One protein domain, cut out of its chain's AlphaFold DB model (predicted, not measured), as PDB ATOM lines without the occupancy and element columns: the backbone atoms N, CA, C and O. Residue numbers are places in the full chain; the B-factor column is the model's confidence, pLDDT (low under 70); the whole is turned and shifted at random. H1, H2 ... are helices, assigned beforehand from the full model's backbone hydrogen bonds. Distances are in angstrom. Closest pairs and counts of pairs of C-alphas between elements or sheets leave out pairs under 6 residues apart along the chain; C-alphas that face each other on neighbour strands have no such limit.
ATOM      1  N   SER A 342     122.607  97.543 128.742       82.50
ATOM      2  CA  SER A 342     122.437  96.837 127.475       82.50
ATOM      3  C   SER A 342     123.718  96.650 126.693       82.50
ATOM      4  O   SER A 342     123.840  95.649 125.992       82.50
ATOM      5  N   ASP A 343     124.654  97.571 126.864       88.25
ATOM      6  CA  ASP A 343     125.893  97.618 126.097       88.25
ATOM      7  C   ASP A 343     127.023  96.810 126.759       88.25
ATOM      8  O   ASP A 343     128.128  96.736 126.221       88.25
ATOM      9  N   LEU A 344     126.751  96.162 127.901       88.00
ATOM     10  CA  LEU A 344     127.692  95.248 128.546       88.00
ATOM     11  C   LEU A 344     127.996  94.040 127.637       88.00
ATOM     12  O   LEU A 344     127.056  93.351 127.213       88.00
ATOM     13  N   PRO A 345     129.281  93.715 127.391       86.44
ATOM     14  CA  PRO A 345     129.694  92.530 126.635       86.44
ATOM     15  C   PRO A 345     129.016  91.228 127.087       86.44
ATOM     16  O   PRO A 345     128.597  90.425 126.249       86.44
ATOM     17  N   SER A 346     128.824  91.028 128.394       83.81
ATOM     18  CA  SER A 346     128.134  89.846 128.938       83.81
ATOM     19  C   SER A 346     126.678  89.692 128.497       83.81
ATOM     20  O   SER A 346     126.165  88.565 128.458       83.81
ATOM     21  N   LYS A 347     126.000  90.784 128.116       84.12
ATOM     22  CA  LYS A 347     124.604  90.732 127.666       84.12
ATOM     23  C   LYS A 347     124.462  90.066 126.300       84.12
ATOM     24  O   LYS A 347     123.477  89.359 126.095       84.12
ATOM     25  N   LEU A 348     125.452  90.207 125.413       84.94
ATOM     26  CA  LEU A 348     125.477  89.529 124.107       84.94
ATOM     27  C   LEU A 348     125.395  88.002 124.249       84.94
ATOM     28  O   LEU A 348     124.787  87.333 123.421       84.94
ATOM     29  N   TYR A 349     125.966  87.468 125.330       82.12
ATOM     30  CA  TYR A 349     126.000  86.036 125.629       82.12
ATOM     31  C   TYR A 349     124.954  85.612 126.667       82.12
ATOM     32  O   TYR A 349     124.955  84.463 127.106       82.12
ATOM     33  N   ASN A 350     124.078  86.535 127.085       80.19
ATOM     34  CA  ASN A 350     123.102  86.355 128.161       80.19
ATOM     35  C   ASN A 350     123.702  85.741 129.446       80.19
ATOM     36  O   ASN A 350     123.050  84.961 130.141       80.19
ATOM     37  N   ARG A 351     124.955  86.082 129.769       78.62
ATOM     38  CA  ARG A 351     125.625  85.630 130.994       78.62
ATOM     39  C   ARG A 351     125.510  86.703 132.077       78.62
ATOM     40  O   ARG A 351     125.454  87.902 131.793       78.62
ATOM     41  N   HIS A 352     125.433  86.262 133.328       76.62
ATOM     42  CA  HIS A 352     125.472  87.134 134.499       76.62
ATOM     43  C   HIS A 352     126.909  87.228 135.002       76.62
ATOM     44  O   HIS A 352     127.490  86.215 135.366       76.62
ATOM     45  N   THR A 353     127.475  88.431 135.011       79.25
ATOM     46  CA  THR A 353     128.802  88.732 135.568       79.25
ATOM     47  C   THR A 353     128.656  89.550 136.848       79.25
ATOM     48  O   THR A 353     127.625  90.194 137.063       79.25
ATOM     49  N   TYR A 354     129.711  89.579 137.670       77.06
ATOM     50  CA  TYR A 354     129.753  90.393 138.888       77.06
ATOM     51  C   TYR A 354     129.535  91.886 138.603       77.06
ATOM     52  O   TYR A 354     128.781  92.555 139.305       77.06
ATOM     53  N   ALA A 355     130.134  92.412 137.531       75.12
ATOM     54  CA  ALA A 355     129.941  93.800 137.115       75.12
ATOM     55  C   ALA A 355     128.477  94.085 136.735       75.12
ATOM     56  O   ALA A 355     127.921  95.104 137.147       75.12
ATOM     57  N   ARG A 356     127.820  93.170 136.006       79.31
ATOM     58  CA  ARG A 356     126.402  93.295 135.644       79.31
ATOM     59  C   ARG A 356     125.496  93.251 136.871       79.31
ATOM     60  O   ARG A 356     124.596  94.085 136.962       79.31
ATOM     61  N   SER A 357     125.724  92.322 137.802       75.50
ATOM     62  CA  SER A 357     124.951  92.260 139.047       75.50
ATOM     63  C   SER A 357     125.183  93.509 139.887       75.50
ATOM     64  O   SER A 357     124.218  94.142 140.290       75.50
ATOM     65  N   MET A 358     126.434  93.931 140.079       72.25
ATOM     66  CA  MET A 358     126.754  95.128 140.856       72.25
ATOM     67  C   MET A 358     126.157  96.392 140.248       72.25
ATOM     68  O   MET A 358     125.663  97.235 140.985       72.25
ATOM     69  N   LEU A 359     126.122  96.524 138.921       74.88
ATOM     70  CA  LEU A 359     125.402  97.617 138.267       74.88
ATOM     71  C   LEU A 359     123.900  97.521 138.544       74.88
ATOM     72  O   LEU A 359     123.313  98.488 139.008       74.88
ATOM     73  N   GLN A 360     123.280  96.360 138.324       73.50
ATOM     74  CA  GLN A 360     121.849  96.173 138.583       73.50
ATOM     75  C   GLN A 360     121.474  96.506 140.040       73.50
ATOM     76  O   GLN A 360     120.558  97.297 140.246       73.50
ATOM     77  N   TYR A 361     122.241  96.019 141.021       67.38
ATOM     78  CA  TYR A 361     122.032  96.300 142.446       67.38
ATOM     79  C   TYR A 361     122.364  97.746 142.830       67.38
ATOM     80  O   TYR A 361     121.551  98.397 143.469       67.38
ATOM     81  N   SER A 362     123.499  98.306 142.398       63.38
ATOM     82  CA  SER A 362     123.878  99.692 142.740       63.38
ATOM     83  C   SER A 362     122.913 100.745 142.184       63.38
ATOM     84  O   SER A 362     122.819 101.842 142.739       63.38
ATOM     85  N   PHE A 363     122.175 100.424 141.117       59.50
ATOM     86  CA  PHE A 363     121.114 101.284 140.595       59.50
ATOM     87  C   PHE A 363     119.756 101.090 141.287       59.50
ATOM     88  O   PHE A 363     118.982 102.048 141.331       59.50
ATOM     89  N   ASP A 364     119.448  99.894 141.795       52.53
ATOM     90  CA  ASP A 364     118.176  99.603 142.477       52.53
ATOM     91  C   ASP A 364     118.243  99.839 143.998       52.53
ATOM     92  O   ASP A 364     117.226 100.110 144.636       52.53
ATOM     93  N   GLU A 365     119.444  99.835 144.572       47.41
ATOM     94  CA  GLU A 365     119.688  99.815 146.010       47.41
ATOM     95  C   GLU A 365     120.578 100.998 146.440       47.41
ATOM     96  O   GLU A 365     121.713 100.864 146.881       47.41
ATOM     97  N   TYR A 366     120.021 102.214 146.361       45.19
ATOM     98  CA  TYR A 366     120.428 103.321 147.249       45.19
ATOM     99  C   TYR A 366     119.654 103.265 148.584       45.19
ATOM    100  O   TYR A 366     119.579 104.258 149.313       45.19
ATOM    101  N   ILE A 367     119.016 102.128 148.878       41.34
ATOM    102  CA  ILE A 367     118.179 101.863 150.046       41.34
ATOM    103  C   ILE A 367     118.802 100.663 150.760       41.34
ATOM    104  O   ILE A 367     118.826  99.583 150.206       41.34
ATOM    105  N   TYR A 400     136.999  79.973 131.451       65.88
ATOM    106  CA  TYR A 400     137.796  80.920 130.657       65.88
ATOM    107  C   TYR A 400     136.914  81.964 129.977       65.88
ATOM    108  O   TYR A 400     137.269  83.142 129.952       65.88
ATOM    109  N   MET A 401     135.764  81.550 129.436       67.69
ATOM    110  CA  MET A 401     134.811  82.473 128.823       67.69
ATOM    111  C   MET A 401     134.195  83.408 129.869       67.69
ATOM    112  O   MET A 401     134.059  84.599 129.604       67.69
ATOM    113  N   PHE A 402     133.866  82.901 131.059       71.50
ATOM    114  CA  PHE A 402     133.336  83.697 132.163       71.50
ATOM    115  C   PHE A 402     134.362  84.714 132.666       71.50
ATOM    116  O   PHE A 402     134.053  85.900 132.727       71.50
ATOM    117  N   GLY A 403     135.600  84.283 132.937       72.81
ATOM    118  CA  GLY A 403     136.673  85.181 133.367       72.81
ATOM    119  C   GLY A 403     137.036  86.228 132.308       72.81
ATOM    120  O   GLY A 403     137.304  87.382 132.643       72.81
ATOM    121  N   TRP A 404     136.987  85.865 131.022       79.19
ATOM    122  CA  TRP A 404     137.165  86.825 129.931       79.19
ATOM    123  C   TRP A 404     136.010  87.835 129.856       79.19
ATOM    124  O   TRP A 404     136.266  89.035 129.785       79.19
ATOM    125  N   LEU A 405     134.753  87.383 129.938       79.69
ATOM    126  CA  LEU A 405     133.580  88.266 129.938       79.69
ATOM    127  C   LEU A 405     133.557  89.201 131.150       79.69
ATOM    128  O   LEU A 405     133.221  90.372 131.015       79.69
ATOM    129  N   GLU A 406     133.948  88.712 132.324       81.00
ATOM    130  CA  GLU A 406     134.078  89.532 133.526       81.00
ATOM    131  C   GLU A 406     135.181  90.588 133.375       81.00
ATOM    132  O   GLU A 406     135.005  91.739 133.784       81.00
ATOM    133  N   HIS A 407     136.307  90.232 132.752       83.44
ATOM    134  CA  HIS A 407     137.366  91.188 132.448       83.44
ATOM    135  C   HIS A 407     136.906  92.266 131.455       83.44
ATOM    136  O   HIS A 407     137.142  93.452 131.690       83.44
ATOM    137  N   GLU A 408     136.232  91.875 130.370       85.38
ATOM    138  CA  GLU A 408     135.729  92.814 129.361       85.38
ATOM    139  C   GLU A 408     134.619  93.715 129.913       85.38
ATOM    140  O   GLU A 408     134.642  94.919 129.658       85.38
ATOM    141  N   ASP A 409     133.706  93.191 130.734       84.69
ATOM    142  CA  ASP A 409     132.706  94.006 131.427       84.69
ATOM    143  C   ASP A 409     133.376  95.006 132.380       84.69
ATOM    144  O   ASP A 409     133.067  96.196 132.342       84.69
ATOM    145  N   ASN A 410     134.340  94.574 133.200       82.75
ATOM    146  CA  ASN A 410     135.061  95.476 134.107       82.75
ATOM    147  C   ASN A 410     135.824  96.568 133.350       82.75
ATOM    148  O   ASN A 410     135.826  97.727 133.766       82.75
ATOM    149  N   LYS A 411     136.447  96.220 132.220       86.62
ATOM    150  CA  LYS A 411     137.133  97.168 131.337       86.62
ATOM    151  C   LYS A 411     136.149  98.133 130.675       86.62
ATOM    152  O   LYS A 411     136.431  99.329 130.597       86.62
ATOM    153  N   PHE A 412     134.994  97.644 130.230       88.44
ATOM    154  CA  PHE A 412     133.919  98.475 129.690       88.44
ATOM    155  C   PHE A 412     133.419  99.473 130.737       88.44
ATOM    156  O   PHE A 412     133.336 100.668 130.444       88.44
ATOM    157  N   VAL A 413     133.147  99.011 131.961       85.50
ATOM    158  CA  VAL A 413     132.718  99.869 133.069       85.50
ATOM    159  C   VAL A 413     133.803 100.888 133.390       85.50
ATOM    160  O   VAL A 413     133.511 102.077 133.393       85.50
ATOM    161  N   TYR A 414     135.058 100.472 133.559       84.81
ATOM    162  CA  TYR A 414     136.176 101.381 133.838       84.81
ATOM    163  C   TYR A 414     136.330 102.491 132.785       84.81
ATOM    164  O   TYR A 414     136.575 103.644 133.130       84.81
ATOM    165  N   ASN A 415     136.150 102.165 131.501       85.50
ATOM    166  CA  ASN A 415     136.317 103.129 130.413       85.50
ATOM    167  C   ASN A 415     135.131 104.091 130.259       85.50
ATOM    168  O   ASN A 415     135.319 105.246 129.873       85.50
ATOM    169  N   ASN A 416     133.907 103.628 130.521       83.50
ATOM    170  CA  ASN A 416     132.692 104.386 130.203       83.50
ATOM    171  C   ASN A 416     132.004 104.997 131.434       83.50
ATOM    172  O   ASN A 416     131.135 105.869 131.303       83.50
ATOM    173  N   MET A 417     132.389 104.573 132.633       83.00
ATOM    174  CA  MET A 417     131.858 105.068 133.892       83.00
ATOM    175  C   MET A 417     132.779 106.121 134.513       83.00
ATOM    176  O   MET A 417     134.000 106.038 134.402       83.00
ATOM    177  N   SER A 418     132.198 107.122 135.189       82.75
ATOM    178  CA  SER A 418     133.024 108.130 135.857       82.75
ATOM    179  C   SER A 418     133.900 107.485 136.941       82.75
ATOM    180  O   SER A 418     133.439 106.546 137.597       82.75
ATOM    181  N   PRO A 419     135.113 108.007 137.213       78.06
ATOM    182  CA  PRO A 419     135.975 107.463 138.261       78.06
ATOM    183  C   PRO A 419     135.271 107.388 139.621       78.06
ATOM    184  O   PRO A 419     135.343 106.375 140.309       78.06
ATOM    185  N   THR A 420     134.522 108.431 139.984       73.88
ATOM    186  CA  THR A 420     133.741 108.491 141.228       73.88
ATOM    187  C   THR A 420     132.679 107.398 141.315       73.88
ATOM    188  O   THR A 420     132.529 106.783 142.367       73.88
ATOM    189  N   SER A 421     131.982 107.118 140.214       75.19
ATOM    190  CA  SER A 421     130.985 106.046 140.146       75.19
ATOM    191  C   SER A 421     131.642 104.667 140.198       75.19
ATOM    192  O   SER A 421     131.167 103.797 140.913       75.19
ATOM    193  N   TYR A 422     132.758 104.479 139.484       79.56
ATOM    194  CA  TYR A 422     133.505 103.221 139.465       79.56
ATOM    195  C   TYR A 422     133.961 102.831 140.874       79.56
ATOM    196  O   TYR A 422     133.680 101.730 141.341       79.56
ATOM    197  N   TYR A 423     134.590 103.764 141.597       72.75
ATOM    198  CA  TYR A 423     134.989 103.531 142.986       72.75
ATOM    199  C   TYR A 423     133.790 103.351 143.919       72.75
ATOM    200  O   TYR A 423     133.896 102.622 144.903       72.75
ATOM    201  N   SER A 424     132.650 103.976 143.615       71.44
ATOM    202  CA  SER A 424     131.439 103.790 144.406       71.44
ATOM    203  C   SER A 424     130.844 102.393 144.265       71.44
ATOM    204  O   SER A 424     130.538 101.775 145.280       71.44
ATOM    205  N   ILE A 425     130.770 101.856 143.045       71.50
ATOM    206  CA  ILE A 425     130.319 100.477 142.796       71.50
ATOM    207  C   ILE A 425     131.231  99.466 143.487       71.50
ATOM    208  O   ILE A 425     130.766  98.459 144.009       71.50
ATOM    209  N   MET A 426     132.531  99.752 143.537       69.31
ATOM    210  CA  MET A 426     133.508  98.907 144.224       69.31
ATOM    211  C   MET A 426     133.475  99.055 145.759       69.31
ATOM    212  O   MET A 426     134.324  98.490 146.444       69.31
ATOM    213  N   GLY A 427     132.525  99.817 146.314       59.69
ATOM    214  CA  GLY A 427     132.330  99.973 147.757       59.69
ATOM    215  C   GLY A 427     133.270 100.976 148.432       59.69
ATOM    216  O   GLY A 427     133.217 101.137 149.649       59.69
ATOM    217  N   TYR A 428     134.108 101.691 147.675       55.16
ATOM    218  CA  TYR A 428     135.045 102.673 148.234       55.16
ATOM    219  C   TYR A 428     134.404 104.042 148.504       55.16
ATOM    220  O   TYR A 428     135.000 104.876 149.183       55.16
ATOM    221  N   SER A 429     133.213 104.312 147.958       57.25
ATOM    222  CA  SER A 429     132.530 105.603 148.100       57.25
ATOM    223  C   SER A 429     131.010 105.469 147.971       57.25
ATOM    224  O   SER A 429     130.512 104.547 147.330       57.25
ATOM    225  N   ARG A 430     130.255 106.411 148.548       57.28
ATOM    226  CA  ARG A 430     128.814 106.578 148.295       57.28
ATOM    227  C   ARG A 430     128.632 107.702 147.277       57.28
ATOM    228  O   ARG A 430     128.518 108.865 147.664       57.28
ATOM    229  N   ALA A 431     128.659 107.369 145.990       61.97
ATOM    230  CA  ALA A 431     128.477 108.321 144.902       61.97
ATOM    231  C   ALA A 431     127.384 107.836 143.935       61.97
ATOM    232  O   ALA A 431     127.216 106.633 143.741       61.97
ATOM    233  N   PRO A 432     126.638 108.755 143.302       63.88
ATOM    234  CA  PRO A 432     125.671 108.378 142.285       63.88
ATOM    235  C   PRO A 432     126.382 107.723 141.102       63.88
ATOM    236  O   PRO A 432     127.409 108.209 140.620       63.88
ATOM    237  N   VAL A 433     125.806 106.631 140.607       71.62
ATOM    238  CA  VAL A 433     126.355 105.901 139.472       71.62
ATOM    239  C   VAL A 433     126.054 106.661 138.177       71.62
ATOM    240  O   VAL A 433     124.948 106.637 137.645       71.62
ATOM    241  N   VAL A 434     127.061 107.368 137.673       74.75
ATOM    242  CA  VAL A 434     127.023 108.141 136.421       74.75
ATOM    243  C   VAL A 434     128.102 107.728 135.425       74.75
ATOM    244  O   VAL A 434     129.221 107.372 135.810       74.75
ATOM    245  N   THR A 435     127.786 107.842 134.135       80.81
ATOM    246  CA  THR A 435     128.753 107.664 133.043       80.81
ATOM    247  C   THR A 435     129.733 108.837 132.957       80.81
ATOM    248  O   THR A 435     129.445 109.952 133.407       80.81
ATOM    249  N   THR A 436     130.890 108.611 132.331       80.19
ATOM    250  CA  THR A 436     131.907 109.652 132.100       80.19
ATOM    251  C   THR A 436     131.353 110.809 131.264       80.19
ATOM    252  O   THR A 436     131.612 111.976 131.551       80.19
ATOM    253  N   THR A 437     130.533 110.513 130.257       79.50
ATOM    254  CA  THR A 437     129.893 111.534 129.416       79.50
ATOM    255  C   THR A 437     128.959 112.432 130.226       79.50
ATOM    256  O   THR A 437     129.003 113.653 130.085       79.50
ATOM    257  N   THR A 438     128.174 111.842 131.132       75.62
ATOM    258  CA  THR A 438     127.231 112.570 131.989       75.62
ATOM    259  C   THR A 438     127.952 113.508 132.952       75.62
ATOM    260  O   THR A 438     127.574 114.674 133.067       75.62
ATOM    261  N   ILE A 439     129.018 113.042 133.614       77.50
ATOM    262  CA  ILE A 439     129.772 113.887 134.554       77.50
ATOM    263  C   ILE A 439     130.518 115.018 133.835       77.50
ATOM    264  O   ILE A 439     130.579 116.137 134.342       77.50
ATOM    265  N   VAL A 440     131.044 114.767 132.630       77.62
ATOM    266  CA  VAL A 440     131.693 115.805 131.820       77.62
ATOM    267  C   VAL A 440     130.676 116.859 131.398       77.62
ATOM    268  O   VAL A 440     130.944 118.047 131.565       77.62
ATOM    269  N   LEU A 441     129.496 116.450 130.920       77.12
ATOM    270  CA  LEU A 441     128.421 117.377 130.564       77.12
ATOM    271  C   LEU A 441     127.996 118.223 131.771       77.12
ATOM    272  O   LEU A 441     127.919 119.445 131.670       77.12
ATOM    273  N   TYR A 442     127.791 117.585 132.925       76.88
ATOM    274  CA  TYR A 442     127.467 118.260 134.181       76.88
ATOM    275  C   TYR A 442     128.519 119.316 134.547       76.88
ATOM    276  O   TYR A 442     128.179 120.474 134.793       76.88
ATOM    277  N   ASN A 443     129.802 118.948 134.506       79.38
ATOM    278  CA  ASN A 443     130.902 119.863 134.802       79.38
ATOM    279  C   ASN A 443     131.003 121.001 133.780       79.38
ATOM    280  O   ASN A 443     131.267 122.138 134.165       79.38
ATOM    281  N   LEU A 444     130.755 120.739 132.494       78.62
ATOM    282  CA  LEU A 444     130.721 121.771 131.453       78.62
ATOM    283  C   LEU A 444     129.557 122.747 131.651       78.62
ATOM    284  O   LEU A 444     129.746 123.955 131.489       78.62
ATOM    285  N   CYS A 445     128.375 122.259 132.032       77.00
ATOM    286  CA  CYS A 445     127.234 123.106 132.375       77.00
ATOM    287  C   CYS A 445     127.560 124.002 133.574       77.00
ATOM    288  O   CYS A 445     127.365 125.215 133.500       77.00
ATOM    289  N   TRP A 446     128.121 123.431 134.642       77.88
ATOM    290  CA  TRP A 446     128.545 124.193 135.817       77.88
ATOM    291  C   TRP A 446     129.630 125.209 135.508       77.88
ATOM    292  O   TRP A 446     129.521 126.359 135.929       77.88
ATOM    293  N   LEU A 447     130.640 124.821 134.732       77.00
ATOM    294  CA  LEU A 447     131.692 125.723 134.282       77.00
ATOM    295  C   LEU A 447     131.103 126.875 133.465       77.00
ATOM    296  O   LEU A 447     131.455 128.028 133.693       77.00
ATOM    297  N   SER A 448     130.168 126.589 132.560       74.69
ATOM    298  CA  SER A 448     129.498 127.608 131.743       74.69
ATOM    299  C   SER A 448     128.678 128.574 132.599       74.69
ATOM    300  O   SER A 448     128.770 129.787 132.411       74.69
ATOM    301  N   LEU A 449     127.923 128.060 133.579       74.44
ATOM    302  CA  LEU A 449     127.182 128.877 134.543       74.44
ATOM    303  C   LEU A 449     128.114 129.737 135.399       74.44
ATOM    304  O   LEU A 449     127.859 130.930 135.572       74.44
ATOM    305  N   ALA A 450     129.207 129.161 135.900       74.88
ATOM    306  CA  ALA A 450     130.200 129.873 136.694       74.88
ATOM    307  C   ALA A 450     130.862 130.988 135.873       74.88
ATOM    308  O   ALA A 450     130.928 132.132 136.321       74.88
ATOM    309  N   MET A 451     131.276 130.692 134.639       72.75
ATOM    310  CA  MET A 451     131.875 131.665 133.723       72.75
ATOM    311  C   MET A 451     130.896 132.780 133.347       72.75
ATOM    312  O   MET A 451     131.278 133.952 133.327       72.75
ATOM    313  N   TYR A 452     129.625 132.449 133.103       73.00
ATOM    314  CA  TYR A 452     128.572 133.438 132.881       73.00
ATOM    315  C   TYR A 452     128.376 134.340 134.109       73.00
ATOM    316  O   TYR A 452     128.326 135.565 133.970       73.00
ATOM    317  N   GLY A 453     128.325 133.751 135.307       68.94
ATOM    318  CA  GLY A 453     128.221 134.482 136.570       68.94
ATOM    319  C   GLY A 453     129.401 135.431 136.796       68.94
ATOM    320  O   GLY A 453     129.197 136.607 137.095       68.94
ATOM    321  N   LEU A 454     130.630 134.956 136.575       69.44
ATOM    322  CA  LEU A 454     131.852 135.759 136.675       69.44
ATOM    323  C   LEU A 454     131.837 136.934 135.692       69.44
ATOM    324  O   LEU A 454     131.989 138.086 136.107       69.44
ATOM    325  N   LYS A 455     131.564 136.663 134.408       69.56
ATOM    326  CA  LYS A 455     131.467 137.693 133.364       69.56
ATOM    327  C   LYS A 455     130.436 138.761 133.722       69.56
ATOM    328  O   LYS A 455     130.712 139.952 133.594       69.56
ATOM    329  N   ARG A 456     129.254 138.351 134.185       65.94
ATOM    330  CA  ARG A 456     128.167 139.271 134.542       65.94
ATOM    331  C   ARG A 456     128.509 140.144 135.748       65.94
ATOM    332  O   ARG A 456     128.176 141.325 135.746       65.94
ATOM    333  N   ASN A 457     129.194 139.586 136.741       62.09
ATOM    334  CA  ASN A 457     129.624 140.320 137.931       62.09
ATOM    335  C   ASN A 457     130.855 141.209 137.683       62.09
ATOM    336  O   ASN A 457     131.363 141.823 138.618       62.09
ATOM    337  N   GLY A 458     131.351 141.282 136.441       60.28
ATOM    338  CA  GLY A 458     132.559 142.038 136.107       60.28
ATOM    339  C   GLY A 458     133.823 141.451 136.739       60.28
ATOM    340  O   GLY A 458     134.821 142.153 136.874       60.28
ATOM    341  N   LEU A 459     133.777 140.179 137.143       57.72
ATOM    342  CA  LEU A 459     134.898 139.455 137.722       57.72
ATOM    343  C   LEU A 459     135.627 138.705 136.599       57.72
ATOM    344  O   LEU A 459     135.063 137.829 135.942       57.72
ATOM    345  N   GLY A 460     136.890 139.063 136.369       59.34
ATOM    346  CA  GLY A 460     137.765 138.447 135.365       59.34
ATOM    347  C   GLY A 460     138.302 139.439 134.332       59.34
ATOM    348  O   GLY A 460     137.914 140.603 134.298       59.34
ATOM    349  N   PHE A 461     139.200 138.966 133.468       56.66
ATOM    350  CA  PHE A 461     139.841 139.758 132.404       56.66
ATOM    351  C   PHE A 461     138.925 139.963 131.189       56.66
ATOM    352  O   PHE A 461     139.348 139.874 130.037       56.66
ATOM    353  N   TRP A 462     137.645 140.222 131.437       64.12
ATOM    354  CA  TRP A 462     136.676 140.543 130.401       64.12
ATOM    355  C   TRP A 462     136.846 142.024 130.077       64.12
ATOM    356  O   TRP A 462     136.178 142.882 130.652       64.12
ATOM    357  N   GLY A 463     137.829 142.335 129.228       48.19
ATOM    358  CA  GLY A 463     138.045 143.696 128.752       48.19
ATOM    359  C   GLY A 463     136.730 144.282 128.242       48.19
ATOM    360  O   GLY A 463     136.007 143.627 127.489       48.19
ATOM    361  N   LYS A 464     136.400 145.504 128.677       51.88
ATOM    362  CA  LYS A 464     135.356 146.304 128.031       51.88
ATOM    363  C   LYS A 464     135.879 146.672 126.642       51.88
ATOM    364  O   LYS A 464     136.607 147.652 126.511       51.88
ATOM    365  N   SER A 465     135.604 145.807 125.669       42.25
ATOM    366  CA  SER A 465     135.739 146.102 124.244       42.25
ATOM    367  C   SER A 465     134.616 147.017 123.793       42.25
ATOM    368  O   SER A 465     133.487 146.860 124.313       42.25
TER     369      SER A 465
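AT A GLANCE: This is residues 342 to 367 and 400 to 465 of the 465 residues of the protein "Hypothetical protein" of Proboscia inermis (UniProt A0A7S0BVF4). The model is a small, loose head of helices with one long helix, H5, leading away from it as an arm. In the head H1 and H2 pack on H3, H4 lies near the later ends of H2 and H3, and H5 continues almost in line with H3 past its end, so that these two helices laid end to end make most of the length. The printed part has 92 residues with five named helices, in the order H1 H2 H3 H4 H5, and no named strand; the class is all helix. The whole is extended, with a radius of gyration of the C-alphas of 19.2 A and spans of 65 by 29 by 20 A.

HOW THE PARTS SIT: Start with H5, residues 436 to 456, which touches no helix; its residues 441 to 450 stand free. At its beginning, look for H3, residues 400 to 416: the two are close but not clearly touching, with the closest C-alphas, those of Asn 416 and Thr 436, 5.7 A apart. They run the same way at a shallow tilt of 7 degrees. H4, residues 419 to 425, is also close to H5 but not clearly touching it, the closest C-alphas being Pro 419 and Thr 436 at 7.7 A. H3 and H4 are close but not clearly touching, closest at the C-alphas of Tyr 414 and Tyr 422, 6.5 A. Next find H2, residues 354 to 364, which touches H3 at residues 406 to 413 of H3 alone; the closest C-alphas, Ala 355 and Asn 410, are 6.2 A apart. These two run the same way at a steep tilt of 47 degrees. H2 and H4 only just touch, with 3 pairs of C-alphas within 8 A, and stand about perpendicular at 89 degrees; their closest C-alphas, Ser 362 and Ile 425, are 6.5 A apart. H1, residues 345 to 348, touches H3 at residues 405 to 412 of H3 alone, closest at the C-alphas of Ser 346 and Leu 405, 5.8 A. H1 is apart from H4 and H5, and H2 is apart from H5. Every O i to N i+4 pair is within hydrogen-bond range in H2, H3, H4 and H5; H1 is too short for such a pair.

IN THESE COORDINATES: Find C-alpha 436 at (131.907, 109.652, 132.100); from there H5 runs 30.0 A to C-alpha 456 at (128.167, 139.271, 134.542). H3 runs 24.0 A from C-alpha 400 at (137.796, 80.920, 130.657), and H2 runs 15.2 A.

THE WHOLE: The C-alphas farthest apart, those of Tyr 400 and Ser 465, are 65.5 A apart. Residues 368 to 399 are not printed, and C-alphas 367 and 400 are 34.6 A apart across this cut, which lies in the link H2 to H3. Links H1 to H2 and H3 to H4 are tight, and H4 to H5 is short. Mean pLDDT of the printed part is 72.7; residues 361 to 367, 400 to 401, 426 to 432 and 453 to 465 are under 70.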